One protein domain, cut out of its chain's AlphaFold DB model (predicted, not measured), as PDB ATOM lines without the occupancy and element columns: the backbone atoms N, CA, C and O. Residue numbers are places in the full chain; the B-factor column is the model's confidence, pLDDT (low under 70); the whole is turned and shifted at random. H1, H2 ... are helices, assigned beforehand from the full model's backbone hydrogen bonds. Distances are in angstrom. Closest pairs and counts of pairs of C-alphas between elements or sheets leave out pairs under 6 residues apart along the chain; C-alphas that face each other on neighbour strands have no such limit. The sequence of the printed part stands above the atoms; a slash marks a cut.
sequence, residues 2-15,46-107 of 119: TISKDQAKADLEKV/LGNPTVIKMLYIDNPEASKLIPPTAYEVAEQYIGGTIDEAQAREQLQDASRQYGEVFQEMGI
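Overview. This is residues 2 to 15 and 46 to 107 of the 119 residues of an uncharacterized protein of Euryarchaeota archaeon SM23-78 (UniProt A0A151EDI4). A helical hairpin of H4 and the long H5 makes the middle; H1 is set crosswise on residues 94 to 101 of H5, while H2 packs along H4 and stays apart from H5. The short H3, with the loops on either side of it, makes an arch from H2 back to H4. The printed part has 76 residues, with five named helices, H1 to H5 in order, and no named strand: all helix. It is compact, with a radius of gyration of the C-alphas of 12.5 A and spans of 36 by 27 by 15 A.

Along the chain. Find C-alpha 5 at (16.924, -3.925, -91.715); from there H1, residues 5 to 15, runs 15.3 A. After the cut come H2, residues 49 to 57, and H3, residues 60 to 63. Look next at H4, residues 68 to 78, 15.2 A long. H5, residues 84 to 104, runs 30.2 A to C-alpha 104 at (23.332, -9.487, -97.983).

Arrangement. Begin at the hub, H4, which touches three helices. H4 and H5 form a hairpin, a shallow tilt of 10 degrees, opposite ways; their closest C-alphas, Val 73 and Ala 87, are 6.1 A apart. H2 touches H4 at a shallow tilt of 32 degrees, opposite ways, closest at the C-alphas of Pro 49 and Ile 78, 5.6 A. H1 touches H5, about perpendicular at 84 degrees, closest at the C-alphas of Ala 8 and Tyr 98, 5.7 A; of H5, residues 94 to 101 alone touch H1. H1 and H4 only just touch, with 3 pairs of C-alphas within 8 A, the closest being Asp 11 and Pro 68, 5.8 A. H2 and H3 touch only at the corner, Tyr 56 to Ser 63, C-alphas 5.0 A apart. H2 and H5 are apart. In H1, H2, H4 and H5 every O i to N i+4 pair is within hydrogen-bond range; H3 is too short for such a pair, and its one O i to N i+3 pair is not within range.

Size, cuts and confidence. The C-alphas of Gly 80 and Gly 106 are the two farthest apart, 37.1 A. Residues 16 to 45 are not printed, and C-alphas 15 and 46 are 21.9 A apart across this cut. The links printed whole are tight. Mean pLDDT of the printed part is 86.0; residue 2 alone is under 70.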
ATOM      1  N   THR A   2      15.915   4.789 -85.324       66.31
ATOM      2  CA  THR A   2      16.796   3.774 -85.939       66.31
ATOM      3  C   THR A   2      15.994   3.028 -86.994       66.31
ATOM      4  O   THR A   2      14.916   2.514 -86.684       66.31
ATOM      5  N   ILE A   3      16.486   2.995 -88.229       80.06
ATOM      6  CA  ILE A   3      15.837   2.251 -89.314       80.06
ATOM      7  C   ILE A   3      16.087   0.748 -89.115       80.06
ATOM      8  O   ILE A   3      17.190   0.321 -88.775       80.06
ATOM      9  N   SER A   4      15.058  -0.084 -89.289       85.56
ATOM     10  CA  SER A   4      15.218  -1.540 -89.230       85.56
ATOM     11  C   SER A   4      15.777  -2.088 -90.544       85.56
ATOM     12  O   SER A   4      15.572  -1.506 -91.609       85.56
ATOM     13  N   LYS A   5      16.431  -3.253 -90.501       82.88
ATOM     14  CA  LYS A   5      16.924  -3.925 -91.715       82.88
ATOM     15  C   LYS A   5      15.819  -4.211 -92.732       82.88
ATOM     16  O   LYS A   5      16.022  -3.989 -93.920       82.88
ATOM     17  N   ASP A   6      14.646  -4.656 -92.279       85.38
ATOM     18  CA  ASP A   6      13.492  -4.894 -93.155       85.38
ATOM     19  C   ASP A   6      13.025  -3.612 -93.853       85.38
ATOM     20  O   ASP A   6      12.745  -3.627 -95.051       85.38
ATOM     21  N   GLN A   7      13.005  -2.486 -93.131       85.06
ATOM     22  CA  GLN A   7      12.670  -1.187 -93.713       85.06
ATOM     23  C   GLN A   7      13.744  -0.740 -94.710       85.06
ATOM     24  O   GLN A   7      13.419  -0.296 -95.809       85.06
ATOM     25  N   ALA A   8      15.020  -0.923 -94.365       84.31
ATOM     26  CA  ALA A   8      16.132  -0.610 -95.251       84.31
ATOM     27  C   ALA A   8      16.068  -1.425 -96.552       84.31
ATOM     28  O   ALA A   8      16.285  -0.892 -97.638       84.31
ATOM     29  N   LYS A   9      15.705  -2.705 -96.459       84.94
ATOM     30  CA  LYS A   9      15.496  -3.566 -97.621       84.94
ATOM     31  C   LYS A   9      14.333  -3.095 -98.488       84.94
ATOM     32  O   LYS A   9      14.520  -2.957 -99.693       84.94
ATOM     33  N   ALA A  10      13.177  -2.805 -97.896       85.69
ATOM     34  CA  ALA A  10      12.012  -2.324 -98.636       85.69
ATOM     35  C   ALA A  10      12.294  -0.997 -99.365       85.69
ATOM     36  O   ALA A  10      11.915  -0.820-100.526       85.69
ATOM     37  N   ASP A  11      13.012  -0.083 -98.709       84.75
ATOM     38  CA  ASP A  11      13.474   1.173 -99.297       84.75
ATOM     39  C   ASP A  11      14.356   0.931-100.527       84.75
ATOM     40  O   ASP A  11      14.123   1.505-101.594       84.75
ATOM     41  N   LEU A  12      15.351   0.051-100.394       82.25
ATOM     42  CA  LEU A  12      16.280  -0.268-101.473       82.25
ATOM     43  C   LEU A  12      15.607  -1.011-102.626       82.25
ATOM     44  O   LEU A  12      15.874  -0.692-103.780       82.25
ATOM     45  N   GLU A  13      14.706  -1.952-102.348       83.06
ATOM     46  CA  GLU A  13      13.902  -2.628-103.372       83.06
ATOM     47  C   GLU A  13      13.044  -1.627-104.155       83.06
ATOM     48  O   GLU A  13      12.959  -1.707-105.383       83.06
ATOM     49  N   LYS A  14      12.463  -0.632-103.475       82.38
ATOM     50  CA  LYS A  14      11.675   0.427-104.116       82.38
ATOM     51  C   LYS A  14      12.525   1.321-105.012       82.38
ATOM     52  O   LYS A  14      12.059   1.706-106.084       82.38
ATOM     53  N   VAL A  15      13.744   1.658-104.595       80.00
ATOM     54  CA  VAL A  15      14.671   2.437-105.425       80.00
ATOM     55  C   VAL A  15      15.164   1.594-106.605       80.00
ATOM     56  O   VAL A  15      15.048   2.023-107.748       80.00
ATOM     57  N   LEU A  46      24.119  18.910 -95.373       87.44
ATOM     58  CA  LEU A  46      23.276  19.210 -94.214       87.44
ATOM     59  C   LEU A  46      23.397  20.679 -93.787       87.44
ATOM     60  O   LEU A  46      22.383  21.344 -93.697       87.44
ATOM     61  N   GLY A  47      24.599  21.262 -93.725       86.75
ATOM     62  CA  GLY A  47      24.767  22.693 -93.410       86.75
ATOM     63  C   GLY A  47      24.197  23.694 -94.442       86.75
ATOM     64  O   GLY A  47      24.371  24.899 -94.287       86.75
ATOM     65  N   ASN A  48      23.565  23.227 -95.524       89.25
ATOM     66  CA  ASN A  48      22.917  24.032 -96.562       89.25
ATOM     67  C   ASN A  48      21.529  23.453 -96.922       89.25
ATOM     68  O   ASN A  48      21.354  22.898 -98.015       89.25
ATOM     69  N   PRO A  49      20.507  23.619 -96.060       85.62
ATOM     70  CA  PRO A  49      19.173  23.042 -96.269       85.62
ATOM     71  C   PRO A  49      18.508  23.508 -97.572       85.62
ATOM     72  O   PRO A  49      17.821  22.729 -98.229       85.62
ATOM     73  N   THR A  50      18.755  24.746 -98.015       88.06
ATOM     74  CA  THR A  50      18.236  25.262 -99.294       88.06
ATOM     75  C   THR A  50      18.763  24.469-100.491       88.06
ATOM     76  O   THR A  50      18.026  24.215-101.440       88.06
ATOM     77  N   VAL A  51      20.034  24.056-100.446       87.25
ATOM     78  CA  VAL A  51      20.655  23.259-101.513       87.25
ATOM     79  C   VAL A  51      20.083  21.847-101.516       87.25
ATOM     80  O   VAL A  51      19.764  21.342-102.587       87.25
ATOM     81  N   ILE A  52      19.898  21.237-100.340       86.75
ATOM     82  CA  ILE A  52      19.231  19.933-100.230       86.75
ATOM     83  C   ILE A  52      17.830  20.019-100.831       86.75
ATOM     84  O   ILE A  52      17.493  19.216-101.695       86.75
ATOM     85  N   LYS A  53      17.047  21.030-100.443       87.75
ATOM     86  CA  LYS A  53      15.691  21.219-100.958       87.75
ATOM     87  C   LYS A  53      15.673  21.293-102.487       87.75
ATOM     88  O   LYS A  53      14.970  20.512-103.118       87.75
ATOM     89  N   MET A  54      16.506  22.152-103.075       87.81
ATOM     90  CA  MET A  54      16.587  22.301-104.531       87.81
ATOM     91  C   MET A  54      17.024  21.018-105.247       87.81
ATOM     92  O   MET A  54      16.498  20.697-106.310       87.81
ATOM     93  N   LEU A  55      18.009  20.299-104.700       82.38
ATOM     94  CA  LEU A  55      18.573  19.120-105.356       82.38
ATOM     95  C   LEU A  55      17.678  17.892-105.250       82.38
ATOM     96  O   LEU A  55      17.707  17.076-106.163       82.38
ATOM     97  N   TYR A  56      16.927  17.750-104.160       82.12
ATOM     98  CA  TYR A  56      16.359  16.464-103.756       82.12
ATOM     99  C   TYR A  56      14.865  16.483-103.453       82.12
ATOM    100  O   TYR A  56      14.222  15.446-103.577       82.12
ATOM    101  N   ILE A  57      14.308  17.636-103.078       81.62
ATOM    102  CA  ILE A  57      12.881  17.781-102.756       81.62
ATOM    103  C   ILE A  57      12.143  18.409-103.940       81.62
ATOM    104  O   ILE A  57      11.168  17.858-104.442       81.62
ATOM    105  N   ASP A  58      12.662  19.528-104.447       86.50
ATOM    106  CA  ASP A  58      12.068  20.256-105.572       86.50
ATOM    107  C   ASP A  58      12.364  19.575-106.927       86.50
ATOM    108  O   ASP A  58      11.770  19.929-107.947       86.50
ATOM    109  N   ASN A  59      13.272  18.587-106.956       82.69
ATOM    110  CA  ASN A  59      13.639  17.835-108.153       82.69
ATOM    111  C   ASN A  59      13.033  16.413-108.135       82.69
ATOM    112  O   ASN A  59      13.569  15.527-107.461       82.69
ATOM    113  N   PRO A  60      11.973  16.150-108.924       80.25
ATOM    114  CA  PRO A  60      11.276  14.864-108.929       80.25
ATOM    115  C   PRO A  60      12.084  13.714-109.544       80.25
ATOM    116  O   PRO A  60      11.726  12.556-109.366       80.25
ATOM    117  N   GLU A  61      13.142  13.999-110.306       79.00
ATOM    118  CA  GLU A  61      14.034  12.968-110.851       79.00
ATOM    119  C   GLU A  61      15.056  12.531-109.803       79.00
ATOM    120  O   GLU A  61      15.324  11.344-109.653       79.00
ATOM    121  N   ALA A  62      15.602  13.486-109.051       77.00
ATOM    122  CA  ALA A  62      16.567  13.199-107.999       77.00
ATOM    123  C   ALA A  62      15.912  12.556-106.770       77.00
ATOM    124  O   ALA A  62      16.517  11.676-106.164       77.00
ATOM    125  N   SER A  63      14.672  12.933-106.433       80.44
ATOM    126  CA  SER A  63      13.933  12.353-105.302       80.44
ATOM    127  C   SER A  63      13.708  10.843-105.442       80.44
ATOM    128  O   SER A  63      13.744  10.121-104.452       80.44
ATOM    129  N   LYS A  64      13.573  10.340-106.677       79.62
ATOM    130  CA  LYS A  64      13.477   8.904-107.005       79.62
ATOM    131  C   LYS A  64      14.711   8.095-106.598       79.62
ATOM    132  O   LYS A  64      14.605   6.900-106.332       79.62
ATOM    133  N   LEU A  65      15.876   8.743-106.573       76.88
ATOM    134  CA  LEU A  65      17.160   8.119-106.238       76.88
ATOM    135  C   LEU A  65      17.382   8.059-104.721       76.88
ATOM    136  O   LEU A  65      18.284   7.356-104.264       76.88
ATOM    137  N   ILE A  66      16.586   8.804-103.948       84.44
ATOM    138  CA  ILE A  66      16.696   8.862-102.496       84.44
ATOM    139  C   ILE A  66      15.856   7.733-101.901       84.44
ATOM    140  O   ILE A  66      14.652   7.653-102.163       84.44
ATOM    141  N   PRO A  67      16.453   6.871-101.066       87.00
ATOM    142  CA  PRO A  67      15.686   5.935-100.263       87.00
ATOM    143  C   PRO A  67      14.621   6.669 -99.429       87.00
ATOM    144  O   PRO A  67      14.945   7.699 -98.834       87.00
ATOM    145  N   PRO A  68      13.378   6.163 -99.346       89.19
ATOM    146  CA  PRO A  68      12.291   6.812 -98.614       89.19
ATOM    147  C   PRO A  68      12.676   7.310 -97.218       89.19
ATOM    148  O   PRO A  68      12.423   8.471 -96.912       89.19
ATOM    149  N   THR A  69      13.383   6.504 -96.420       89.00
ATOM    150  CA  THR A  69      13.785   6.925 -95.069       89.00
ATOM    151  C   THR A  69      14.745   8.117 -95.099       89.00
ATOM    152  O   THR A  69      14.614   9.048 -94.308       89.00
ATOM    153  N   ALA A  70      15.700   8.145 -96.031       89.19
ATOM    154  CA  ALA A  70      16.615   9.278 -96.175       89.19
ATOM    155  C   ALA A  70      15.909  10.538 -96.701       89.19
ATOM    156  O   ALA A  70      16.267  11.652 -96.312       89.19
ATOM    157  N   TYR A  71      14.892  10.364 -97.550       89.88
ATOM    158  CA  TYR A  71      14.036  11.452 -98.017       89.88
ATOM    159  C   TYR A  71      13.245  12.058 -96.848       89.88
ATOM    160  O   TYR A  71      13.269  13.273 -96.662       89.88
ATOM    161  N   GLU A  72      12.643  11.225 -95.995       90.94
ATOM    162  CA  GLU A  72      11.927  11.677 -94.797       90.94
ATOM    163  C   GLU A  72      12.840  12.434 -93.822       90.94
ATOM    164  O   GLU A  72      12.459  13.486 -93.311       90.94
ATOM    165  N   VAL A  73      14.066  11.951 -93.593       90.81
ATOM    166  CA  VAL A  73      15.047  12.658 -92.749       90.81
ATOM    167  C   VAL A  73      15.387  14.030 -93.340       90.81
ATOM    168  O   VAL A  73      15.434  15.021 -92.609       90.81
ATOM    169  N   ALA A  74      15.582  14.120 -94.660       89.12
ATOM    170  CA  ALA A  74      15.834  15.392 -95.333       89.12
ATOM    171  C   ALA A  74      14.639  16.357 -95.217       89.12
ATOM    172  O   ALA A  74      14.844  17.539 -94.935       89.12
ATOM    173  N   GLU A  75      13.403  15.875 -95.371       91.69
ATOM    174  CA  GLU A  75      12.194  16.688 -95.190       91.69
ATOM    175  C   GLU A  75      12.031  17.181 -93.750       91.69
ATOM    176  O   GLU A  75      11.769  18.366 -93.538       91.69
ATOM    177  N   GLN A  76      12.238  16.313 -92.755       91.56
ATOM    178  CA  GLN A  76      12.177  16.694 -91.343       91.56
ATOM    179  C   GLN A  76      13.239  17.740 -90.997       91.56
ATOM    180  O   GLN A  76      12.952  18.683 -90.256       91.56
ATOM    181  N   TYR A  77      14.447  17.603 -91.549       92.12
ATOM    182  CA  TYR A  77      15.526  18.567 -91.358       92.12
ATOM    183  C   TYR A  77      15.206  19.918 -92.014       92.12
ATOM    184  O   TYR A  77      15.279  20.959 -91.363       92.12
ATOM    185  N   ILE A  78      14.769  19.920 -93.279       89.81
ATOM    186  CA  ILE A  78      14.377  21.144 -94.001       89.81
ATOM    187  C   ILE A  78      13.179  21.828 -93.330       89.81
ATOM    188  O   ILE A  78      13.121  23.056 -93.268       89.81
ATOM    189  N   GLY A  79      12.234  21.041 -92.818       89.06
ATOM    190  CA  GLY A  79      11.080  21.516 -92.061       89.06
ATOM    191  C   GLY A  79      11.407  21.976 -90.638       89.06
ATOM    192  O   GLY A  79      10.507  22.439 -89.943       89.06
ATOM    193  N   GLY A  80      12.661  21.846 -90.185       90.75
ATOM    194  CA  GLY A  80      13.106  22.248 -88.847       90.75
ATOM    195  C   GLY A  80      12.559  21.379 -87.710       90.75
ATOM    196  O   GLY A  80      12.566  21.805 -86.559       90.75
ATOM    197  N   THR A  81      12.062  20.180 -88.023       93.56
ATOM    198  CA  THR A  81      11.553  19.210 -87.037       93.56
ATOM    199  C   THR A  81      12.693  18.510 -86.299       93.56
ATOM    200  O   THR A  81      12.550  18.170 -85.127       93.56
ATOM    201  N   ILE A  82      13.825  18.319 -86.978       92.06
ATOM    202  CA  ILE A  82      15.065  17.782 -86.411       92.06
ATOM    203  C   ILE A  82      16.221  18.740 -86.702       92.06
ATOM    204  O   ILE A  82      16.204  19.456 -87.706       92.06
ATOM    205  N   ASP A  83      17.227  18.752 -85.832       92.25
ATOM    206  CA  ASP A  83      18.436  19.552 -86.033       92.25
ATOM    207  C   ASP A  83      19.472  18.852 -86.940       92.25
ATOM    208  O   ASP A  83      19.313  17.699 -87.348       92.25
ATOM    209  N   GLU A  84      20.551  19.564 -87.284       91.75
ATOM    210  CA  GLU A  84      21.610  19.044 -88.162       91.75
ATOM    211  C   GLU A  84      22.289  17.790 -87.589       91.75
ATOM    212  O   GLU A  84      22.610  16.863 -88.334       91.75
ATOM    213  N   ALA A  85      22.515  17.750 -86.273       91.94
ATOM    214  CA  ALA A  85      23.183  16.631 -85.622       91.94
ATOM    215  C   ALA A  85      22.290  15.385 -85.640       91.94
ATOM    216  O   ALA A  85      22.761  14.298 -85.973       91.94
ATOM    217  N   GLN A  86      20.994  15.558 -85.373       92.00
ATOM    218  CA  GLN A  86      19.991  14.498 -85.460       92.00
ATOM    219  C   GLN A  86      19.801  13.992 -86.893       92.00
ATOM    220  O   GLN A  86      19.650  12.788 -87.101       92.00
ATOM    221  N   ALA A  87      19.804  14.883 -87.888       91.25
ATOM    222  CA  ALA A  87      19.724  14.496 -89.294       91.25
ATOM    223  C   ALA A  87      20.966  13.703 -89.724       91.25
ATOM    224  O   ALA A  87      20.846  12.673 -90.385       91.25
ATOM    225  N   ARG A  88      22.159  14.137 -89.294       90.25
ATOM    226  CA  ARG A  88      23.421  13.437 -89.562       90.25
ATOM    227  C   ARG A  88      23.436  12.040 -88.954       90.25
ATOM    228  O   ARG A  88      23.774  11.096 -89.654       90.25
ATOM    229  N   GLU A  89      23.064  11.905 -87.683       91.62
ATOM    230  CA  GLU A  89      23.013  10.605 -87.006       91.62
ATOM    231  C   GLU A  89      22.073   9.633 -87.736       91.62
ATOM    232  O   GLU A  89      22.444   8.492 -88.007       91.62
ATOM    233  N   GLN A  90      20.883  10.101 -88.121       91.69
ATOM    234  CA  GLN A  90      19.895   9.271 -88.812       91.69
ATOM    235  C   GLN A  90      20.327   8.884 -90.231       91.69
ATOM    236  O   GLN A  90      20.130   7.739 -90.634       91.69
ATOM    237  N   LEU A  91      20.954   9.795 -90.982       90.31
ATOM    238  CA  LEU A  91      21.503   9.481 -92.305       90.31
ATOM    239  C   LEU A  91      22.669   8.488 -92.220       90.31
ATOM    240  O   LEU A  91      22.748   7.584 -93.049       90.31
ATOM    241  N   GLN A  92      23.526   8.602 -91.202       89.38
ATOM    242  CA  GLN A  92      24.623   7.657 -90.973       89.38
ATOM    243  C   GLN A  92      24.117   6.257 -90.615       89.38
ATOM    244  O   GLN A  92      24.636   5.266 -91.132       89.38
ATOM    245  N   ASP A  93      23.091   6.167 -89.766       89.88
ATOM    246  CA  ASP A  93      22.435   4.895 -89.453       89.88
ATOM    247  C   ASP A  93      21.801   4.281 -90.708       89.88
ATOM    248  O   ASP A  93      22.057   3.118 -91.022       89.88
ATOM    249  N   ALA A  94      21.073   5.079 -91.497       87.50
ATOM    250  CA  ALA A  94      20.483   4.633 -92.755       87.50
ATOM    251  C   ALA A  94      21.547   4.136 -93.748       87.50
ATOM    252  O   ALA A  94      21.434   3.027 -94.265       87.50
ATOM    253  N   SER A  95      22.625   4.898 -93.952       87.25
ATOM    254  CA  SER A  95      23.768   4.529 -94.799       87.25
ATOM    255  C   SER A  95      24.388   3.192 -94.382       87.25
ATOM    256  O   SER A  95      24.653   2.327 -95.224       87.25
ATOM    257  N   ARG A  96      24.541   2.968 -93.071       87.25
ATOM    258  CA  ARG A  96      25.010   1.689 -92.534       87.25
ATOM    259  C   ARG A  96      24.032   0.553 -92.835       87.25
ATOM    260  O   ARG A  96      24.472  -0.477 -93.343       87.25
ATOM    261  N   GLN A  97      22.739   0.722 -92.547       88.56
ATOM    262  CA  GLN A  97      21.742  -0.325 -92.796       88.56
ATOM    263  C   GLN A  97      21.646  -0.669 -94.285       88.56
ATOM    264  O   GLN A  97      21.641  -1.844 -94.646       88.56
ATOM    265  N   TYR A  98      21.640   0.334 -95.164       86.38
ATOM    266  CA  TYR A  98      21.643   0.111 -96.606       86.38
ATOM    267  C   TYR A  98      22.901  -0.633 -97.060       86.38
ATOM    268  O   TYR A  98      22.801  -1.573 -97.844       86.38
ATOM    269  N   GLY A  99      24.073  -0.276 -96.526       84.06
ATOM    270  CA  GLY A  99      25.324  -0.986 -96.783       84.06
ATOM    271  C   GLY A  99      25.273  -2.463 -96.377       84.06
ATOM    272  O   GLY A  99      25.689  -3.322 -97.155       84.06
ATOM    273  N   GLU A 100      24.734  -2.769 -95.194       86.62
ATOM    274  CA  GLU A 100      24.546  -4.151 -94.726       86.62
ATOM    275  C   GLU A 100      23.588  -4.925 -95.649       86.62
ATOM    276  O   GLU A 100      23.900  -6.038 -96.072       86.62
ATOM    277  N   VAL A 101      22.471  -4.312 -96.045       85.88
ATOM    278  CA  VAL A 101      21.487  -4.942 -96.934       85.88
ATOM    279  C   VAL A 101      22.048  -5.162 -98.345       85.88
ATOM    280  O   VAL A 101      21.847  -6.231 -98.921       85.88
ATOM    281  N   PHE A 102      22.818  -4.221 -98.904       83.56
ATOM    282  CA  PHE A 102      23.507  -4.430-100.184       83.56
ATOM    283  C   PHE A 102      24.459  -5.632-100.133       83.56
ATOM    284  O   PHE A 102      24.454  -6.447-101.058       83.56
ATOM    285  N   GLN A 103      25.221  -5.788 -99.045       80.50
ATOM    286  CA  GLN A 103      26.103  -6.944 -98.862       80.50
ATOM    287  C   GLN A 103      25.327  -8.266 -98.797       80.50
ATOM    288  O   GLN A 103      25.728  -9.230 -99.449       80.50
ATOM    289  N   GLU A 104      24.211  -8.309 -98.063       82.31
ATOM    290  CA  GLU A 104      23.332  -9.487 -97.983       82.31
ATOM    291  C   GLU A 104      22.732  -9.855 -99.352       82.31
ATOM    292  O   GLU A 104      22.603 -11.035 -99.680       82.31
ATOM    293  N   MET A 105      22.435  -8.857-100.189       77.62
ATOM    294  CA  MET A 105      21.958  -9.047-101.566       77.62
ATOM    295  C   MET A 105      23.072  -9.416-102.562       77.62
ATOM    296  O   MET A 105      22.795  -9.625-103.744       77.62
ATOM    297  N   GLY A 106      24.330  -9.496-102.119       76.56
ATOM    298  CA  GLY A 106      25.482  -9.753-102.986       76.56
ATOM    299  C   GLY A 106      25.826  -8.593-103.927       76.56
ATOM    300  O   GLY A 106      26.614  -8.778-104.855       76.56
ATOM    301  N   ILE A 107      25.252  -7.412-103.688       77.88
ATOM    302  CA  ILE A 107      25.492  -6.182-104.441       77.88
ATOM    303  C   ILE A 107      26.767  -5.546-103.904       77.88
ATOM    304  O   ILE A 107      26.965  -5.391-102.697       77.88
TER     305      ILE A 107